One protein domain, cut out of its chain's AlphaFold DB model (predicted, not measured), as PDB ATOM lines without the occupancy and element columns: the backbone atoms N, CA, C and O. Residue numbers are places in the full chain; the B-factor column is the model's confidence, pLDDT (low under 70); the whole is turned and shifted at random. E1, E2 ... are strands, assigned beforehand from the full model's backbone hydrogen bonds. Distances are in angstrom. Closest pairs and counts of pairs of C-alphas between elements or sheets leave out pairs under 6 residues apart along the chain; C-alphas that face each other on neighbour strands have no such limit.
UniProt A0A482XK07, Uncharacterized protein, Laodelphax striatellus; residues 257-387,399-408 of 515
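Overview. This is residues 257 to 387 and 399 to 408 of the 515 residues of an uncharacterized protein of Laodelphax striatellus (UniProt A0A482XK07). The body is a sandwich of two sheets face to face, a twisted five-stranded sheet and a smaller three-stranded one, E2, E6 and E5; beyond E1 and E8 comes a looser region of long loop with the short strands E9 and E10. The link of residues 276 to 287 lies at the opposite end of the longest axis. The printed part has 141 residues, with no named helix and ten named strands, E1 to E10 in order along the chain; the class is all strand, though named strands hold just 57 residues. The larger sheet, in the order E1, E8, E7, E3, E4, is mixed, and the smaller is antiparallel. The whole is elongated, spanning 58 by 36 by 23 A, and only just compact, close to loose, with a radius of gyration of the C-alphas of 17.2 A.

Along the chain. E1, residues 261 to 264, begins at C-alpha 261 (31.206, 22.664, -47.935). E2 is residues 270 to 275, 16.2 A long, and E3 is residues 288 to 295, 23.7 A. E4 is residues 301 to 303, E5 311 to 315 and E6 321 to 325. E7, residues 332 to 339, is 22.5 A long. E8, residues 344 to 353, is the longest strand at 29.3 A. E9 is residues 382 to 386, and E10, residues 399 to 401, ends at C-alpha 401 (17.008, 13.020, -38.145).

Arrangement. The larger sheet is strongly twisted, with edge strands E1 and E4. E1 and E8 are parallel at 31 degrees, with N 264 and O 352 2.9 A apart. E7 and E8 form a hairpin, antiparallel, with N 336 and O 347 at 2.8 A. E7 and E3 are antiparallel, with N 292 and O 335 at 2.8 A. E3 and E4 form a hairpin, with N 293 and O 302 at 3.0 A. In the other sheet, E2 and E6 are antiparallel, with N 272 and O 323 at 2.8 A, and the hairpin E5 and E6 has N 324 and O 312 at 2.8 A. Across the sandwich, the closest C-alphas of E2 and E7, those of Cys 274 and Cys 336, are 6.3 A apart. E9 pairs with no named strand; its closest C-alpha to E1 is that of Lys 384, 5.8 A from that of Thr 261. E10 pairs with no named strand.

Size, cuts and confidence. The C-alphas farthest apart, of Gly 284 and Thr 404, are 58.5 A apart. Residues 388 to 398 are not printed, and C-alphas 387 and 399 are 18.5 A apart across this cut. The links E2 to E3 and E8 to E9 are long. The mean pLDDT of the printed part is 79.7; 34 residues are under 70, among them residues 278 to 285, 359 to 371 and 401 to 407.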
ATOM      1  N   VAL A 257      35.005  29.269 -54.236       92.00
ATOM      2  CA  VAL A 257      35.798  28.538 -53.242       92.00
ATOM      3  C   VAL A 257      35.611  27.035 -53.402       92.00
ATOM      4  O   VAL A 257      34.508  26.564 -53.684       92.00
ATOM      5  N   MET A 258      36.697  26.287 -53.227       90.50
ATOM      6  CA  MET A 258      36.712  24.832 -53.286       90.50
ATOM      7  C   MET A 258      37.421  24.262 -52.051       90.50
ATOM      8  O   MET A 258      38.557  24.659 -51.779       90.50
ATOM      9  N   PRO A 259      36.792  23.314 -51.328       89.75
ATOM     10  CA  PRO A 259      35.420  22.811 -51.519       89.75
ATOM     11  C   PRO A 259      34.324  23.843 -51.151       89.75
ATOM     12  O   PRO A 259      34.604  24.856 -50.522       89.75
ATOM     13  N   MET A 260      33.063  23.607 -51.551       86.44
ATOM     14  CA  MET A 260      31.932  24.511 -51.232       86.44
ATOM     15  C   MET A 260      31.375  24.311 -49.813       86.44
ATOM     16  O   MET A 260      30.900  25.252 -49.178       86.44
ATOM     17  N   THR A 261      31.453  23.074 -49.321       87.94
ATOM     18  CA  THR A 261      31.206  22.664 -47.935       87.94
ATOM     19  C   THR A 261      32.100  21.466 -47.651       87.94
ATOM     20  O   THR A 261      32.283  20.619 -48.528       87.94
ATOM     21  N   ILE A 262      32.611  21.347 -46.429       88.19
ATOM     22  CA  ILE A 262      33.330  20.147 -46.003       88.19
ATOM     23  C   ILE A 262      33.033  19.812 -44.543       88.19
ATOM     24  O   ILE A 262      32.866  20.699 -43.707       88.19
ATOM     25  N   THR A 263      32.997  18.515 -44.249       86.69
ATOM     26  CA  THR A 263      32.918  17.991 -42.888       86.69
ATOM     27  C   THR A 263      34.172  17.179 -42.609       86.69
ATOM     28  O   THR A 263      34.519  16.306 -43.399       86.69
ATOM     29  N   VAL A 264      34.852  17.474 -41.506       88.50
ATOM     30  CA  VAL A 264      36.135  16.860 -41.142       88.50
ATOM     31  C   VAL A 264      36.170  16.479 -39.666       88.50
ATOM     32  O   VAL A 264      35.371  16.961 -38.863       88.50
ATOM     33  N   GLU A 265      37.104  15.613 -39.287       87.44
ATOM     34  CA  GLU A 265      37.355  15.295 -37.880       87.44
ATOM     35  C   GLU A 265      38.236  16.366 -37.225       87.44
ATOM     36  O   GLU A 265      38.988  17.091 -37.888       87.44
ATOM     37  N   LYS A 266      38.153  16.469 -35.897       88.81
ATOM     38  CA  LYS A 266      38.969  17.408 -35.119       88.81
ATOM     39  C   LYS A 266      40.461  17.113 -35.330       88.81
ATOM     40  O   LYS A 266      40.885  15.971 -35.209       88.81
ATOM     41  N   GLY A 267      41.253  18.148 -35.604       89.25
ATOM     42  CA  GLY A 267      42.686  18.025 -35.889       89.25
ATOM     43  C   GLY A 267      43.025  17.780 -37.365       89.25
ATOM     44  O   GLY A 267      44.203  17.733 -37.713       89.25
ATOM     45  N   THR A 268      42.028  17.683 -38.250       91.25
ATOM     46  CA  THR A 268      42.269  17.595 -39.699       91.25
ATOM     47  C   THR A 268      42.876  18.900 -40.221       91.25
ATOM     48  O   THR A 268      42.493  19.989 -39.789       91.25
ATOM     49  N   SER A 269      43.814  18.793 -41.164       91.69
ATOM     50  CA  SER A 269      44.335  19.939 -41.919       91.69
ATOM     51  C   SER A 269      43.718  19.957 -43.315       91.69
ATOM     52  O   SER A 269      43.514  18.898 -43.908       91.69
ATOM     53  N   LEU A 270      43.391  21.137 -43.833       91.69
ATOM     54  CA  LEU A 270      42.659  21.302 -45.088       91.69
ATOM     55  C   LEU A 270      43.151  22.516 -45.876       91.69
ATOM     56  O   LEU A 270      43.576  23.516 -45.298       91.69
ATOM     57  N   ASN A 271      43.038  22.425 -47.199       92.88
ATOM     58  CA  ASN A 271      43.339  23.513 -48.123       92.88
ATOM     59  C   ASN A 271      42.033  24.020 -48.735       92.88
ATOM     60  O   ASN A 271      41.260  23.233 -49.283       92.88
ATOM     61  N   ILE A 272      41.805  25.327 -48.657       93.31
ATOM     62  CA  ILE A 272      40.669  26.007 -49.273       93.31
ATOM     63  C   ILE A 272      41.215  26.844 -50.418       93.31
ATOM     64  O   ILE A 272      41.977  27.785 -50.206       93.31
ATOM     65  N   VAL A 273      40.817  26.504 -51.638       93.38
ATOM     66  CA  VAL A 273      41.211  27.248 -52.833       93.38
ATOM     67  C   VAL A 273      40.145  28.291 -53.125       93.38
ATOM     68  O   VAL A 273      38.966  27.962 -53.204       93.38
ATOM     69  N   CYS A 274      40.559  29.536 -53.307       93.12
ATOM     70  CA  CYS A 274      39.747  30.632 -53.805       93.12
ATOM     71  C   CYS A 274      40.268  31.047 -55.174       93.12
ATOM     72  O   CYS A 274      41.402  31.499 -55.308       93.12
ATOM     73  N   MET A 275      39.456  30.889 -56.209       89.56
ATOM     74  CA  MET A 275      39.868  31.220 -57.567       89.56
ATOM     75  C   MET A 275      38.672  31.591 -58.427       89.56
ATOM     76  O   MET A 275      37.520  31.332 -58.083       89.56
ATOM     77  N   TRP A 276      38.954  32.184 -59.576       83.94
ATOM     78  CA  TRP A 276      37.961  32.458 -60.599       83.94
ATOM     79  C   TRP A 276      38.596  32.214 -61.975       83.94
ATOM     80  O   TRP A 276      39.822  32.286 -62.102       83.94
ATOM     81  N   PRO A 277      37.805  31.848 -62.995       74.25
ATOM     82  CA  PRO A 277      38.334  31.603 -64.330       74.25
ATOM     83  C   PRO A 277      38.787  32.924 -64.966       74.25
ATOM     84  O   PRO A 277      37.957  33.694 -65.436       74.25
ATOM     85  N   VAL A 278      40.100  33.167 -64.975       66.69
ATOM     86  CA  VAL A 278      40.715  34.364 -65.567       66.69
ATOM     87  C   VAL A 278      40.571  34.320 -67.087       66.69
ATOM     88  O   VAL A 278      41.064  33.390 -67.733       66.69
ATOM     89  N   GLY A 279      39.915  35.328 -67.663       61.47
ATOM     90  CA  GLY A 279      39.840  35.510 -69.107       61.47
ATOM     91  C   GLY A 279      41.192  35.891 -69.718       61.47
ATOM     92  O   GLY A 279      42.098  36.395 -69.056       61.47
ATOM     93  N   VAL A 280      41.332  35.678 -71.027       55.56
ATOM     94  CA  VAL A 280      42.512  36.090 -71.817       55.56
ATOM     95  C   VAL A 280      42.779  37.600 -71.680       55.56
ATOM     96  O   VAL A 280      43.951  38.001 -71.675       55.56
ATOM     97  N   ASP A 281      41.715  38.390 -71.509       58.00
ATOM     98  CA  ASP A 281      41.707  39.858 -71.457       58.00
ATOM     99  C   ASP A 281      41.938  40.436 -70.045       58.00
ATOM    100  O   ASP A 281      42.299  41.602 -69.893       58.00
ATOM    101  N   ASP A 282      41.874  39.599 -69.003       61.22
ATOM    102  CA  ASP A 282      42.050  40.010 -67.601       61.22
ATOM    103  C   ASP A 282      43.507  39.955 -67.115       61.22
ATOM    104  O   ASP A 282      43.821  40.335 -65.988       61.22
ATOM    105  N   ARG A 283      44.441  39.532 -67.976       55.91
ATOM    106  CA  ARG A 283      45.861  39.315 -67.626       55.91
ATOM    107  C   ARG A 283      46.638  40.577 -67.233       55.91
ATOM    108  O   ARG A 283      47.787  40.472 -66.815       55.91
ATOM    109  N   GLY A 284      46.035  41.757 -67.382       60.97
ATOM    110  CA  GLY A 284      46.585  43.039 -66.933       60.97
ATOM    111  C   GLY A 284      45.947  43.601 -65.658       60.97
ATOM    112  O   GLY A 284      46.368  44.668 -65.211       60.97
ATOM    113  N   GLN A 285      44.929  42.945 -65.091       69.12
ATOM    114  CA  GLN A 285      44.283  43.385 -63.853       69.12
ATOM    115  C   GLN A 285      44.995  42.806 -62.624       69.12
ATOM    116  O   GLN A 285      45.416  41.653 -62.615       69.12
ATOM    117  N   ILE A 286      45.115  43.621 -61.575       73.56
ATOM    118  CA  ILE A 286      45.642  43.200 -60.274       73.56
ATOM    119  C   ILE A 286      44.450  42.937 -59.357       73.56
ATOM    120  O   ILE A 286      43.614  43.824 -59.163       73.56
ATOM    121  N   TYR A 287      44.399  41.737 -58.786       83.25
ATOM    122  CA  TYR A 287      43.393  41.336 -57.808       83.25
ATOM    123  C   TYR A 287      44.044  41.213 -56.437       83.25
ATOM    124  O   TYR A 287      45.085  40.576 -56.307       83.25
ATOM    125  N   GLY A 288      43.437  41.825 -55.423       86.88
ATOM    126  CA  GLY A 288      43.857  41.654 -54.034       86.88
ATOM    127  C   GLY A 288      43.056  40.541 -53.370       86.88
ATOM    128  O   GLY A 288      41.831  40.543 -53.477       86.88
ATOM    129  N   TYR A 289      43.724  39.625 -52.671       88.69
ATOM    130  CA  TYR A 289      43.077  38.536 -51.938       88.69
ATOM    131  C   TYR A 289      43.164  38.765 -50.428       88.69
ATOM    132  O   TYR A 289      44.201  39.149 -49.893       88.69
ATOM    133  N   SER A 290      42.068  38.508 -49.723       89.62
ATOM    134  CA  SER A 290      42.023  38.488 -48.262       89.62
ATOM    135  C   SER A 290      41.075  37.396 -47.767       89.62
ATOM    136  O   SER A 290      40.205  36.916 -48.494       89.62
ATOM    137  N   TRP A 291      41.252  36.982 -46.512       91.06
ATOM    138  CA  TRP A 291      40.427  35.952 -45.884       91.06
ATOM    139  C   TRP A 291      39.795  36.465 -44.588       91.06
ATOM    140  O   TRP A 291      40.398  37.231 -43.833       91.06
ATOM    141  N   LEU A 292      38.572  36.021 -44.318       90.94
ATOM    142  CA  LEU A 292      37.843  36.253 -43.072       90.94
ATOM    143  C   LEU A 292      37.487  34.913 -42.436       90.94
ATOM    144  O   LEU A 292      37.178  33.951 -43.143       90.94
ATOM    145  N   LYS A 293      37.477  34.873 -41.103       89.00
ATOM    146  CA  LYS A 293      37.090  33.695 -40.325       89.00
ATOM    147  C   LYS A 293      35.988  34.052 -39.337       89.00
ATOM    148  O   LYS A 293      36.125  34.983 -38.548       89.00
ATOM    149  N   GLU A 294      34.930  33.255 -39.350       89.25
ATOM    150  CA  GLU A 294      33.810  33.334 -38.419       89.25
ATOM    151  C   GLU A 294      33.679  31.983 -37.706       89.25
ATOM    152  O   GLU A 294      33.378  30.962 -38.326       89.25
ATOM    153  N   THR A 295      33.948  31.943 -36.399       83.25
ATOM    154  CA  THR A 295      33.763  30.709 -35.613       83.25
ATOM    155  C   THR A 295      32.323  30.638 -35.119       83.25
ATOM    156  O   THR A 295      31.811  31.609 -34.557       83.25
ATOM    157  N   LYS A 296      31.660  29.486 -35.296       76.06
ATOM    158  CA  LYS A 296      30.216  29.367 -35.015       76.06
ATOM    159  C   LYS A 296      29.844  29.645 -33.555       76.06
ATOM    160  O   LYS A 296      28.736  30.104 -33.296       76.06
ATOM    161  N   ASP A 297      30.775  29.420 -32.630       76.31
ATOM    162  CA  ASP A 297      30.558  29.624 -31.195       76.31
ATOM    163  C   ASP A 297      30.650  31.095 -30.760       76.31
ATOM    164  O   ASP A 297      30.036  31.465 -29.766       76.31
ATOM    165  N   SER A 298      31.432  31.932 -31.457       66.00
ATOM    166  CA  SER A 298      31.688  33.318 -31.022       66.00
ATOM    167  C   SER A 298      30.859  34.361 -31.765       66.00
ATOM    168  O   SER A 298      30.738  35.476 -31.275       66.00
ATOM    169  N   LYS A 299      30.292  34.029 -32.938       63.12
ATOM    170  CA  LYS A 299      29.644  34.984 -33.867       63.12
ATOM    171  C   LYS A 299      30.512  36.205 -34.241       63.12
ATOM    172  O   LYS A 299      30.025  37.111 -34.911       63.12
ATOM    173  N   GLU A 300      31.785  36.242 -33.848       70.56
ATOM    174  CA  GLU A 300      32.717  37.307 -34.197       70.56
ATOM    175  C   GLU A 300      33.355  37.003 -35.555       70.56
ATOM    176  O   GLU A 300      33.990  35.960 -35.754       70.56
ATOM    177  N   VAL A 301      33.197  37.940 -36.490       72.62
ATOM    178  CA  VAL A 301      33.882  37.916 -37.783       72.62
ATOM    179  C   VAL A 301      35.219  38.615 -37.609       72.62
ATOM    180  O   VAL A 301      35.278  39.828 -37.418       72.62
ATOM    181  N   ASN A 302      36.298  37.846 -37.681       76.06
ATOM    182  CA  ASN A 302      37.644  38.373 -37.535       76.06
ATOM    183  C   ASN A 302      38.356  38.387 -38.891       76.06
ATOM    184  O   ASN A 302      38.293  37.414 -39.654       76.06
ATOM    185  N   LEU A 303      39.069  39.486 -39.170       71.00
ATOM    186  CA  LEU A 303      40.087  39.505 -40.221       71.00
ATOM    187  C   LEU A 303      41.075  38.378 -39.937       71.00
ATOM    188  O   LEU A 303      41.553  38.229 -38.807       71.00
ATOM    189  N   PHE A 304      41.352  37.574 -40.956       70.50
ATOM    190  CA  PHE A 304      42.269  36.462 -40.813       70.50
ATOM    191  C   PHE A 304      43.670  36.975 -40.455       70.50
ATOM    192  O   PHE A 304      44.233  37.820 -41.151       70.50
ATOM    193  N   LYS A 305      44.237  36.465 -39.358       72.88
ATOM    194  CA  LYS A 305      45.591  36.803 -38.913       72.88
ATOM    195  C   LYS A 305      46.529  35.685 -39.339       72.88
ATOM    196  O   LYS A 305      46.394  34.563 -38.865       72.88
ATOM    197  N   MET A 306      47.476  36.002 -40.220       74.25
ATOM    198  CA  MET A 306      48.462  35.033 -40.692       74.25
ATOM    199  C   MET A 306      49.302  34.524 -39.516       74.25
ATOM    200  O   MET A 306      49.992  35.306 -38.859       74.25
ATOM    201  N   GLN A 307      49.241  33.218 -39.249       75.00
ATOM    202  CA  GLN A 307      49.978  32.586 -38.162       75.00
ATOM    203  C   GLN A 307      50.632  31.299 -38.660       75.00
ATOM    204  O   GLN A 307      49.966  30.311 -38.973       75.00
ATOM    205  N   LYS A 308      51.968  31.318 -38.716       71.69
ATOM    206  CA  LYS A 308      52.784  30.216 -39.238       71.69
ATOM    207  C   LYS A 308      52.444  28.894 -38.539       71.69
ATOM    208  O   LYS A 308      52.381  28.854 -37.310       71.69
ATOM    209  N   ASN A 309      52.259  27.829 -39.323       66.94
ATOM    210  CA  ASN A 309      51.891  26.472 -38.880       66.94
ATOM    211  C   ASN A 309      50.518  26.335 -38.190       66.94
ATOM    212  O   ASN A 309      50.230  25.285 -37.619       66.94
ATOM    213  N   VAL A 310      49.678  27.372 -38.218       69.69
ATOM    214  CA  VAL A 310      48.313  27.332 -37.675       69.69
ATOM    215  C   VAL A 310      47.336  27.585 -38.808       69.69
ATOM    216  O   VAL A 310      46.570  26.698 -39.177       69.69
ATOM    217  N   GLU A 311      47.418  28.761 -39.425       67.25
ATOM    218  CA  GLU A 311      46.657  29.087 -40.623       67.25
ATOM    219  C   GLU A 311      47.489  30.069 -41.479       67.25
ATOM    220  O   GLU A 311      47.871  31.153 -41.021       67.25
ATOM    221  N   GLU A 312      47.775  29.701 -42.728       84.44
ATOM    222  CA  GLU A 312      48.571  30.495 -43.678       84.44
ATOM    223  C   GLU A 312      47.870  30.571 -45.036       84.44
ATOM    224  O   GLU A 312      47.122  29.663 -45.396       84.44
ATOM    225  N   TRP A 313      48.087  31.643 -45.797       83.62
ATOM    226  CA  TRP A 313      47.533  31.754 -47.144       83.62
ATOM    227  C   TRP A 313      48.590  32.210 -48.146       83.62
ATOM    228  O   TRP A 313      49.514  32.945 -47.803       83.62
ATOM    229  N   GLU A 314      48.448  31.742 -49.380       85.62
ATOM    230  CA  GLU A 314      49.355  32.020 -50.495       85.62
ATOM    231  C   GLU A 314      48.547  32.566 -51.677       85.62
ATOM    232  O   GLU A 314      47.407  32.147 -51.897       85.62
ATOM    233  N   GLU A 315      49.123  33.502 -52.433       84.44
ATOM    234  CA  GLU A 315      48.573  33.961 -53.714       84.44
ATOM    235  C   GLU A 315      49.014  33.025 -54.840       84.44
ATOM    236  O   GLU A 315      50.171  32.612 -54.922       84.44
ATOM    237  N   LEU A 316      48.076  32.689 -55.723       81.25
ATOM    238  CA  LEU A 316      48.317  31.881 -56.910       81.25
ATOM    239  C   LEU A 316      48.466  32.765 -58.147       81.25
ATOM    240  O   LEU A 316      47.714  33.720 -58.343       81.25
ATOM    241  N   TYR A 317      49.372  32.373 -59.039       70.88
ATOM    242  CA  TYR A 317      49.513  32.962 -60.370       70.88
ATOM    243  C   TYR A 317      48.694  32.166 -61.408       70.88
ATOM    244  O   TYR A 317      48.742  30.934 -61.377       70.88
ATOM    245  N   PRO A 318      47.987  32.801 -62.370       68.62
ATOM    246  CA  PRO A 318      47.868  34.246 -62.600       68.62
ATOM    247  C   PRO A 318      46.824  34.957 -61.721       68.62
ATOM    248  O   PRO A 318      46.893  36.174 -61.602       68.62
ATOM    249  N   ALA A 319      45.878  34.235 -61.112       76.44
ATOM    250  CA  ALA A 319      44.979  34.782 -60.096       76.44
ATOM    251  C   ALA A 319      44.383  33.664 -59.226       76.44
ATOM    252  O   ALA A 319      43.872  32.663 -59.735       76.44
ATOM    253  N   GLY A 320      44.414  33.850 -57.909       87.81
ATOM    254  CA  GLY A 320      43.791  32.970 -56.926       87.81
ATOM    255  C   GLY A 320      44.478  33.077 -55.569       87.81
ATOM    256  O   GLY A 320      45.492  33.752 -55.420       87.81
ATOM    257  N   SER A 321      43.946  32.374 -54.579       92.06
ATOM    258  CA  SER A 321      44.561  32.222 -53.268       92.06
ATOM    259  C   SER A 321      44.269  30.840 -52.691       92.06
ATOM    260  O   SER A 321      43.174  30.310 -52.876       92.06
ATOM    261  N   ILE A 322      45.229  30.254 -51.979       92.75
ATOM    262  CA  ILE A 322      45.021  29.034 -51.190       92.75
ATOM    263  C   ILE A 322      45.174  29.379 -49.720       92.75
ATOM    264  O   ILE A 322      46.233  29.841 -49.308       92.75
ATOM    265  N   LEU A 323      44.142  29.100 -48.931       92.38
ATOM    266  CA  LEU A 323      44.189  29.122 -47.477       92.38
ATOM    267  C   LEU A 323      44.466  27.706 -46.956       92.38
ATOM    268  O   LEU A 323      43.679  26.789 -47.183       92.38
ATOM    269  N   LYS A 324      45.571  27.535 -46.234       91.44
ATOM    270  CA  LYS A 324      45.963  26.298 -45.556       91.44
ATOM    271  C   LYS A 324      45.592  26.419 -44.081       91.44
ATOM    272  O   LYS A 324      46.118  27.270 -43.363       91.44
ATOM    273  N   VAL A 325      44.667  25.579 -43.630       89.62
ATOM    274  CA  VAL A 325      44.205  25.519 -42.239       89.62
ATOM    275  C   VAL A 325      44.750  24.244 -41.617       89.62
ATOM    276  O   VAL A 325      44.415  23.147 -42.063       89.62
ATOM    277  N   PHE A 326      45.570  24.375 -40.578       88.50
ATOM    278  CA  PHE A 326      46.167  23.239 -39.888       88.50
ATOM    279  C   PHE A 326      45.409  22.908 -38.607       88.50
ATOM    280  O   PHE A 326      45.009  23.795 -37.856       88.50
ATOM    281  N   SER A 327      45.259  21.611 -38.335       88.00
ATOM    282  CA  SER A 327      44.718  21.088 -37.075       88.00
ATOM    283  C   SER A 327      43.432  21.788 -36.615       88.00
ATOM    284  O   SER A 327      43.376  22.392 -35.540       88.00
ATOM    285  N   ILE A 328      42.373  21.734 -37.427       87.94
ATOM    286  CA  ILE A 328      41.145  22.482 -37.144       87.94
ATOM    287  C   ILE A 328      40.462  22.010 -35.848       87.94
ATOM    288  O   ILE A 328      40.273  20.815 -35.613       87.94
ATOM    289  N   GLN A 329      40.082  22.962 -34.991       86.00
ATOM    290  CA  GLN A 329      39.547  22.674 -33.650       86.00
ATOM    291  C   GLN A 329      38.057  22.986 -33.484       86.00
ATOM    292  O   GLN A 329      37.407  22.376 -32.635       86.00
ATOM    293  N   LYS A 330      37.515  23.930 -34.269       86.00
ATOM    294  CA  LYS A 330      36.111  24.369 -34.199       86.00
ATOM    295  C   LYS A 330      35.477  24.509 -35.582       86.00
ATOM    296  O   LYS A 330      36.152  24.948 -36.516       86.00
ATOM    297  N   SER A 331      34.175  24.226 -35.681       87.88
ATOM    298  CA  SER A 331      33.382  24.549 -36.873       87.88
ATOM    299  C   SER A 331      33.460  26.048 -37.163       87.88
ATOM    300  O   SER A 331      33.161  26.881 -36.300       87.88
ATOM    301  N   SER A 332      33.877  26.386 -38.378       88.50
ATOM    302  CA  SER A 332      34.187  27.757 -38.780       88.50
ATOM    303  C   SER A 332      33.752  28.000 -40.221       88.50
ATOM    304  O   SER A 332      33.788  27.096 -41.053       88.50
ATOM    305  N   LYS A 333      33.362  29.234 -40.525       91.12
ATOM    306  CA  LYS A 333      33.129  29.709 -41.884       91.12
ATOM    307  C   LYS A 333      34.323  30.546 -42.320       91.12
ATOM    308  O   LYS A 333      34.699  31.498 -41.636       91.12
ATOM    309  N   TYR A 334      34.901  30.191 -43.461       92.06
ATOM    310  CA  TYR A 334      35.991  30.943 -44.077       92.06
ATOM    311  C   TYR A 334      35.456  31.670 -45.300       92.06
ATOM    312  O   TYR A 334      34.759  31.074 -46.118       92.06
ATOM    313  N   THR A 335      35.759  32.958 -45.421       93.50
ATOM    314  CA  THR A 335      35.328  33.786 -46.552       93.50
ATOM    315  C   THR A 335      36.546  34.341 -47.259       93.50
ATOM    316  O   THR A 335      37.318  35.068 -46.646       93.50
ATOM    317  N   CYS A 336      36.698  34.006 -48.534       93.75
ATOM    318  CA  CYS A 336      37.635  34.668 -49.423       93.75
ATOM    319  C   CYS A 336      37.004  35.963 -49.922       93.75
ATOM    320  O   CYS A 336      35.880  35.946 -50.428       93.75
ATOM    321  N   GLN A 337      37.728  37.061 -49.788       92.25
ATOM    322  CA  GLN A 337      37.381  38.362 -50.324       92.25
ATOM    323  C   GLN A 337      38.393  38.712 -51.418       92.25
ATOM    324  O   GLN A 337      39.602  38.661 -51.205       92.25
ATOM    325  N   VAL A 338      37.883  39.048 -52.603       91.00
ATOM    326  CA  VAL A 338      38.687  39.422 -53.768       91.00
ATOM    327  C   VAL A 338      38.348  40.849 -54.157       91.00
ATOM    328  O   VAL A 338      37.210  41.165 -54.510       91.00
ATOM    329  N   GLN A 339      39.351  41.715 -54.098       89.00
ATOM    330  CA  GLN A 339      39.261  43.108 -54.495       89.00
ATOM    331  C   GLN A 339      39.711  43.262 -55.950       89.00
ATOM    332  O   GLN A 339      40.831  42.899 -56.301       89.00
ATOM    333  N   SER A 340      38.845  43.841 -56.780       86.81
ATOM    334  CA  SER A 340      39.127  44.199 -58.175       86.81
ATOM    335  C   SER A 340      39.032  45.712 -58.394       86.81
ATOM    336  O   SER A 340      38.758  46.480 -57.466       86.81
ATOM    337  N   ASN A 341      39.229  46.143 -59.640       84.81
ATOM    338  CA  ASN A 341      39.005  47.523 -60.069       84.81
ATOM    339  C   ASN A 341      37.508  47.905 -60.163       84.81
ATOM    340  O   ASN A 341      37.212  49.098 -60.184       84.81
ATOM    341  N   VAL A 342      36.593  46.930 -60.219       85.00
ATOM    342  CA  VAL A 342      35.129  47.132 -60.212       85.00
ATOM    343  C   VAL A 342      34.595  47.179 -58.779       85.00
ATOM    344  O   VAL A 342      33.745  47.997 -58.449       85.00
ATOM    345  N   GLY A 343      35.119  46.322 -57.901       84.56
ATOM    346  CA  GLY A 343      34.677  46.229 -56.512       84.56
ATOM    347  C   GLY A 343      35.184  44.980 -55.793       84.56
ATOM    348  O   GLY A 343      35.986  44.213 -56.335       84.56
ATOM    349  N   SER A 344      34.709  44.796 -54.560       87.81
ATOM    350  CA  SER A 344      34.994  43.623 -53.730       87.81
ATOM    351  C   SER A 344      33.912  42.563 -53.908       87.81
ATOM    352  O   SER A 344      32.726  42.864 -53.793       87.81
ATOM    353  N   VAL A 345      34.319  41.312 -54.099       91.81
ATOM    354  CA  VAL A 345      33.432  40.143 -54.184       91.81
ATOM    355  C   VAL A 345      33.895  39.057 -53.227       91.81
ATOM    356  O   VAL A 345      35.093  38.885 -53.009       91.81
ATOM    357  N   ASN A 346      32.942  38.323 -52.652       93.25
ATOM    358  CA  ASN A 346      33.215  37.363 -51.589       93.25
ATOM    359  C   ASN A 346      32.659  35.981 -51.931       93.25
ATOM    360  O   ASN A 346      31.565  35.861 -52.480       93.25
ATOM    361  N   ALA A 347      33.376  34.939 -51.521       92.25
ATOM    362  CA  ALA A 347      32.910  33.559 -51.573       92.25
ATOM    363  C   ALA A 347      33.288  32.839 -50.275       92.25
ATOM    364  O   ALA A 347      34.400  32.999 -49.772       92.25
ATOM    365  N   SER A 348      32.366  32.050 -49.720       92.75
ATOM    366  CA  SER A 348      32.546  31.423 -48.406       92.75
ATOM    367  C   SER A 348      32.370  29.912 -48.441       92.75
ATOM    368  O   SER A 348      31.514  29.399 -49.160       92.75
ATOM    369  N   ILE A 349      33.131  29.227 -47.594       91.44
ATOM    370  CA  ILE A 349      33.004  27.801 -47.300       91.44
ATOM    371  C   ILE A 349      32.585  27.611 -45.840       91.44
ATOM    372  O   ILE A 349      33.132  28.240 -44.929       91.44
ATOM    373  N   ASP A 350      31.635  26.705 -45.625       88.00
ATOM    374  CA  ASP A 350      31.283  26.204 -44.300       88.00
ATOM    375  C   ASP A 350      32.117  24.950 -43.988       88.00
ATOM    376  O   ASP A 350      32.005  23.935 -44.685       88.00
ATOM    377  N   VAL A 351      32.949  25.021 -42.943       90.00
ATOM    378  CA  VAL A 351      33.738  23.888 -42.446       90.00
ATOM    379  C   VAL A 351      33.128  23.381 -41.149       90.00
ATOM    380  O   VAL A 351      33.069  24.097 -40.144       90.00
ATOM    381  N   GLU A 352      32.687  22.129 -41.167       86.19
ATOM    382  CA  GLU A 352      32.055  21.480 -40.026       86.19
ATOM    383  C   GLU A 352      32.965  20.438 -39.396       86.19
ATOM    384  O   GLU A 352      33.547  19.605 -40.089       86.19
ATOM    385  N   ILE A 353      33.037  20.443 -38.066       86.75
ATOM    386  CA  ILE A 353      33.711  19.383 -37.323       86.75
ATOM    387  C   ILE A 353      32.689  18.342 -36.894       86.75
ATOM    388  O   ILE A 353      31.712  18.645 -36.205       86.75
ATOM    389  N   LEU A 354      32.941  17.097 -37.282       81.56
ATOM    390  CA  LEU A 354      32.135  15.952 -36.896       81.56
ATOM    391  C   LEU A 354      32.894  15.093 -35.890       81.56
ATOM    392  O   LEU A 354      34.026  14.683 -36.124       81.56
ATOM    393  N   ASN A 355      32.223  14.782 -34.783       79.25
ATOM    394  CA  ASN A 355      32.628  13.696 -33.907       79.25
ATOM    395  C   ASN A 355      31.711  12.493 -34.172       79.25
ATOM    396  O   ASN A 355      30.574  12.466 -33.691       79.25
ATOM    397  N   LYS A 356      32.208  11.519 -34.947       71.50
ATOM    398  CA  LYS A 356      31.445  10.342 -35.400       71.50
ATOM    399  C   LYS A 356      30.934   9.460 -34.253       71.50
ATOM    400  O   LYS A 356      30.004   8.690 -34.466       71.50
ATOM    401  N   THR A 357      31.497   9.589 -33.047       71.75
ATOM    402  CA  THR A 357      31.069   8.830 -31.858       71.75
ATOM    403  C   THR A 357      30.023   9.553 -31.009       71.75
ATOM    404  O   THR A 357      29.321   8.906 -30.240       71.75
ATOM    405  N   ALA A 358      29.891  10.877 -31.143       70.62
ATOM    406  CA  ALA A 358      29.017  11.690 -30.291       70.62
ATOM    407  C   ALA A 358      27.715  12.130 -30.976       70.62
ATOM    408  O   ALA A 358      26.755  12.481 -30.294       70.62
ATOM    409  N   VAL A 359      27.679  12.157 -32.313       69.12
ATOM    410  CA  VAL A 359      26.524  12.645 -33.078       69.12
ATOM    411  C   VAL A 359      26.240  11.700 -34.247       69.12
ATOM    412  O   VAL A 359      27.175  11.352 -34.972       69.12
ATOM    413  N   PRO A 360      24.970  11.320 -34.489       69.69
ATOM    414  CA  PRO A 360      24.595  10.569 -35.681       69.69
ATOM    415  C   PRO A 360      25.064  11.263 -36.968       69.69
ATOM    416  O   PRO A 360      25.067  12.490 -37.086       69.69
ATOM    417  N   TRP A 361      25.463  10.478 -37.958       67.56
ATOM    418  CA  TRP A 361      25.930  10.963 -39.255       67.56
ATOM    419  C   TRP A 361      25.479   9.985 -40.345       67.56
ATOM    420  O   TRP A 361      25.101   8.856 -40.045       67.56
ATOM    421  N   CYS A 362      25.463  10.418 -41.605       63.91
ATOM    422  CA  CYS A 362      25.267   9.521 -42.750       63.91
ATOM    423  C   CYS A 362      26.562   9.407 -43.559       63.91
ATOM    424  O   CYS A 362      27.317  10.374 -43.701       63.91
ATOM    425  N   GLU A 363      26.760   8.266 -44.192       68.62
ATOM    426  CA  GLU A 363      27.814   8.109 -45.188       68.62
ATOM    427  C   GLU A 363      27.573   9.014 -46.407       68.62
ATOM    428  O   GLU A 363      26.495   9.610 -46.579       68.62
ATOM    429  N   ALA A 364      28.614   9.178 -47.222       68.62
ATOM    430  CA  ALA A 364      28.489   9.810 -48.527       68.62
ATOM    431  C   ALA A 364      27.400   9.093 -49.343       68.62
ATOM    432  O   ALA A 364      27.266   7.868 -49.286       68.62
ATOM    433  N   ASP A 365      26.583   9.856 -50.073       68.25
ATOM    434  CA  ASP A 365      25.548   9.237 -50.902       68.25
ATOM    435  C   ASP A 365      26.178   8.625 -52.159       68.25
ATOM    436  O   ASP A 365      26.410   9.317 -53.150       68.25
ATOM    437  N   ASN A 366      26.437   7.318 -52.111       59.72
ATOM    438  CA  ASN A 366      26.956   6.540 -53.239       59.72
ATOM    439  C   ASN A 366      25.845   6.065 -54.197       59.72
ATOM    440  O   ASN A 366      26.139   5.400 -55.187       59.72
ATOM    441  N   SER A 367      24.569   6.392 -53.935       56.81
ATOM    442  CA  SER A 367      23.432   5.913 -54.740       56.81
ATOM    443  C   SER A 367      23.299   6.582 -56.115       56.81
ATOM    444  O   SER A 367      22.396   6.234 -56.872       56.81
ATOM    445  N   ASN A 368      24.173   7.539 -56.460       57.75
ATOM    446  CA  ASN A 368      24.062   8.353 -57.674       57.75
ATOM    447  C   ASN A 368      22.664   8.980 -57.839       57.75
ATOM    448  O   ASN A 368      22.200   9.153 -58.969       57.75
ATOM    449  N   SER A 369      21.981   9.346 -56.744       58.03
ATOM    450  CA  SER A 369      20.728  10.103 -56.832       58.03
ATOM    451  C   SER A 369      20.980  11.373 -57.648       58.03
ATOM    452  O   SER A 369      21.784  12.225 -57.260       58.03
ATOM    453  N   HIS A 370      20.347  11.456 -58.823       66.56
ATOM    454  CA  HIS A 370      20.560  12.520 -59.810       66.56
ATOM    455  C   HIS A 370      22.022  12.666 -60.291       66.56
ATOM    456  O   HIS A 370      22.406  13.717 -60.796       66.56
ATOM    457  N   LYS A 371      22.834  11.602 -60.161       69.25
ATOM    458  CA  LYS A 371      24.263  11.512 -60.526       69.25
ATOM    459  C   LYS A 371      25.182  12.511 -59.804       69.25
ATOM    460  O   LYS A 371      26.259  12.813 -60.307       69.25
ATOM    461  N   MET A 372      24.770  13.022 -58.644       80.62
ATOM    462  CA  MET A 372      25.551  13.975 -57.845       80.62
ATOM    463  C   MET A 372      26.299  13.270 -56.704       80.62
ATOM    464  O   MET A 372      25.755  12.360 -56.080       80.62
ATOM    465  N   HIS A 373      27.521  13.719 -56.396       81.50
ATOM    466  CA  HIS A 373      28.327  13.185 -55.291       81.50
ATOM    467  C   HIS A 373      28.192  14.055 -54.033       81.50
ATOM    468  O   HIS A 373      28.799  15.120 -53.933       81.50
ATOM    469  N   TRP A 374      27.391  13.605 -53.065       81.94
ATOM    470  CA  TRP A 374      27.120  14.348 -51.832       81.94
ATOM    471  C   TRP A 374      28.092  13.957 -50.715       81.94
ATOM    472  O   TRP A 374      28.076  12.815 -50.249       81.94
ATOM    473  N   THR A 375      28.888  14.920 -50.248       78.81
ATOM    474  CA  THR A 375      29.863  14.719 -49.168       78.81
ATOM    475  C   THR A 375      29.205  14.435 -47.813       78.81
ATOM    476  O   THR A 375      28.032  14.751 -47.575       78.81
ATOM    477  N   GLU A 376      29.966  13.816 -46.907       77.38
ATOM    478  CA  GLU A 376      29.535  13.565 -45.528       77.38
ATOM    479  C   GLU A 376      29.184  14.882 -44.817       77.38
ATOM    480  O   GLU A 376      29.910  15.872 -44.922       77.38
ATOM    481  N   THR A 377      28.072  14.905 -44.074       75.50
ATOM    482  CA  THR A 377      27.669  16.045 -43.231       75.50
ATOM    483  C   THR A 377      27.028  15.604 -41.914       75.50
ATOM    484  O   THR A 377      26.433  14.527 -41.810       75.50
ATOM    485  N   ARG A 378      27.144  16.423 -40.862       74.81
ATOM    486  CA  ARG A 378      26.435  16.196 -39.586       74.81
ATOM    487  C   ARG A 378      24.910  16.229 -39.794       74.81
ATOM    488  O   ARG A 378      24.436  16.812 -40.770       74.81
ATOM    489  N   VAL A 379      24.120  15.680 -38.862       74.81
ATOM    490  CA  VAL A 379      22.663  15.939 -38.815       74.81
ATOM    491  C   VAL A 379      22.388  17.446 -38.898       74.81
ATOM    492  O   VAL A 379      23.087  18.239 -38.258       74.81
ATOM    493  N   TRP A 380      21.387  17.827 -39.698       74.56
ATOM    494  CA  TRP A 380      21.008  19.211 -40.019       74.56
ATOM    495  C   TRP A 380      22.041  20.012 -40.823       74.56
ATOM    496  O   TRP A 380      21.761  21.145 -41.214       74.56
ATOM    497  N   GLY A 381      23.201  19.423 -41.129       77.69
ATOM    498  CA  GLY A 381      24.167  19.974 -42.068       77.69
ATOM    499  C   GLY A 381      23.622  20.009 -43.497       77.69
ATOM    500  O   GLY A 381      22.705  19.264 -43.863       77.69
ATOM    501  N   VAL A 382      24.199  20.895 -44.309       84.12
ATOM    502  CA  VAL A 382      23.833  21.084 -45.718       84.12
ATOM    503  C   VAL A 382      25.052  20.804 -46.584       84.12
ATOM    504  O   VAL A 382      26.030  21.547 -46.537       84.12
ATOM    505  N   ALA A 383      24.984  19.745 -47.387       85.19
ATOM    506  CA  ALA A 383      25.970  19.487 -48.426       85.19
ATOM    507  C   ALA A 383      25.681  20.386 -49.634       85.19
ATOM    508  O   ALA A 383      24.518  20.585 -49.992       85.19
ATOM    509  N   LYS A 384      26.738  20.926 -50.242       88.94
ATOM    510  CA  LYS A 384      26.681  21.796 -51.422       88.94
ATOM    511  C   LYS A 384      27.537  21.184 -52.521       88.94
ATOM    512  O   LYS A 384      28.668  20.785 -52.247       88.94
ATOM    513  N   VAL A 385      27.009  21.129 -53.739       88.38
ATOM    514  CA  VAL A 385      27.711  20.624 -54.927       88.38
ATOM    515  C   VAL A 385      27.420  21.523 -56.125       88.38
ATOM    516  O   VAL A 385      26.407  22.224 -56.151       88.38
ATOM    517  N   GLU A 386      28.302  21.515 -57.124       89.38
ATOM    518  CA  GLU A 386      28.011  22.195 -58.389       89.38
ATOM    519  C   GLU A 386      26.786  21.565 -59.064       89.38
ATOM    520  O   GLU A 386      26.557  20.357 -58.970       89.38
ATOM    521  N   CYS A 387      25.983  22.398 -59.729       92.38
ATOM    522  CA  CYS A 387      24.828  21.909 -60.474       92.38
ATOM    523  C   CYS A 387      25.237  20.951 -61.612       92.38
ATOM    524  O   CYS A 387      26.371  21.009 -62.101       92.38
ATOM    525  N   ARG A 399      20.443  17.135 -44.382       75.56
ATOM    526  CA  ARG A 399      20.218  15.914 -43.601       75.56
ATOM    527  C   ARG A 399      19.203  16.140 -42.494       75.56
ATOM    528  O   ARG A 399      19.277  17.142 -41.789       75.56
ATOM    529  N   SER A 400      18.296  15.185 -42.320       70.25
ATOM    530  CA  SER A 400      17.309  15.176 -41.240       70.25
ATOM    531  C   SER A 400      17.524  13.978 -40.332       70.25
ATOM    532  O   SER A 400      17.934  12.908 -40.784       70.25
ATOM    533  N   MET A 401      17.195  14.146 -39.055       65.25
ATOM    534  CA  MET A 401      17.008  13.020 -38.145       65.25
ATOM    535  C   MET A 401      15.627  12.410 -38.403       65.25
ATOM    536  O   MET A 401      14.662  13.157 -38.579       65.25
ATOM    537  N   ILE A 402      15.525  11.084 -38.448       60.81
ATOM    538  CA  ILE A 402      14.236  10.387 -38.363       60.81
ATOM    539  C   ILE A 402      13.969   9.974 -36.913       60.81
ATOM    540  O   ILE A 402      14.899   9.856 -36.116       60.81
ATOM    541  N   TYR A 403      12.698   9.748 -36.561       56.72
ATOM    542  CA  TYR A 403      12.262   9.427 -35.190       56.72
ATOM    543  C   TYR A 403      12.976   8.214 -34.565       56.72
ATOM    544  O   TYR A 403      13.042   8.104 -33.347       56.72
ATOM    545  N   THR A 404      13.550   7.327 -35.385       62.53
ATOM    546  CA  THR A 404      14.329   6.155 -34.953       62.53
ATOM    547  C   THR A 404      15.779   6.481 -34.561       62.53
ATOM    548  O   THR A 404      16.554   5.571 -34.282       62.53
ATOM    549  N   GLY A 405      16.186   7.757 -34.570       67.12
ATOM    550  CA  GLY A 405      17.549   8.198 -34.243       67.12
ATOM    551  C   GLY A 405      18.561   8.050 -35.387       67.12
ATOM    552  O   GLY A 405      19.700   8.499 -35.258       67.12
ATOM    553  N   GLN A 406      18.158   7.476 -36.524       69.19
ATOM    554  CA  GLN A 406      18.980   7.417 -37.735       69.19
ATOM    555  C   GLN A 406      18.921   8.748 -38.499       69.19
ATOM    556  O   GLN A 406      17.915   9.457 -38.488       69.19
ATOM    557  N   ALA A 407      20.007   9.105 -39.178       69.25
ATOM    558  CA  ALA A 407      20.041  10.272 -40.052       69.25
ATOM    559  C   ALA A 407      19.752   9.845 -41.503       69.25
ATOM    560  O   ALA A 407      20.332   8.871 -41.983       69.25
ATOM    561  N   ARG A 408      18.875  10.572 -42.213       76.25
ATOM    562  CA  ARG A 408      18.547  10.335 -43.632       76.25
ATOM    563  C   ARG A 408      18.660  11.628 -44.436       76.25
ATOM    564  O   ARG A 408      18.349  12.723 -43.958       76.25
TER     565      ARG A 408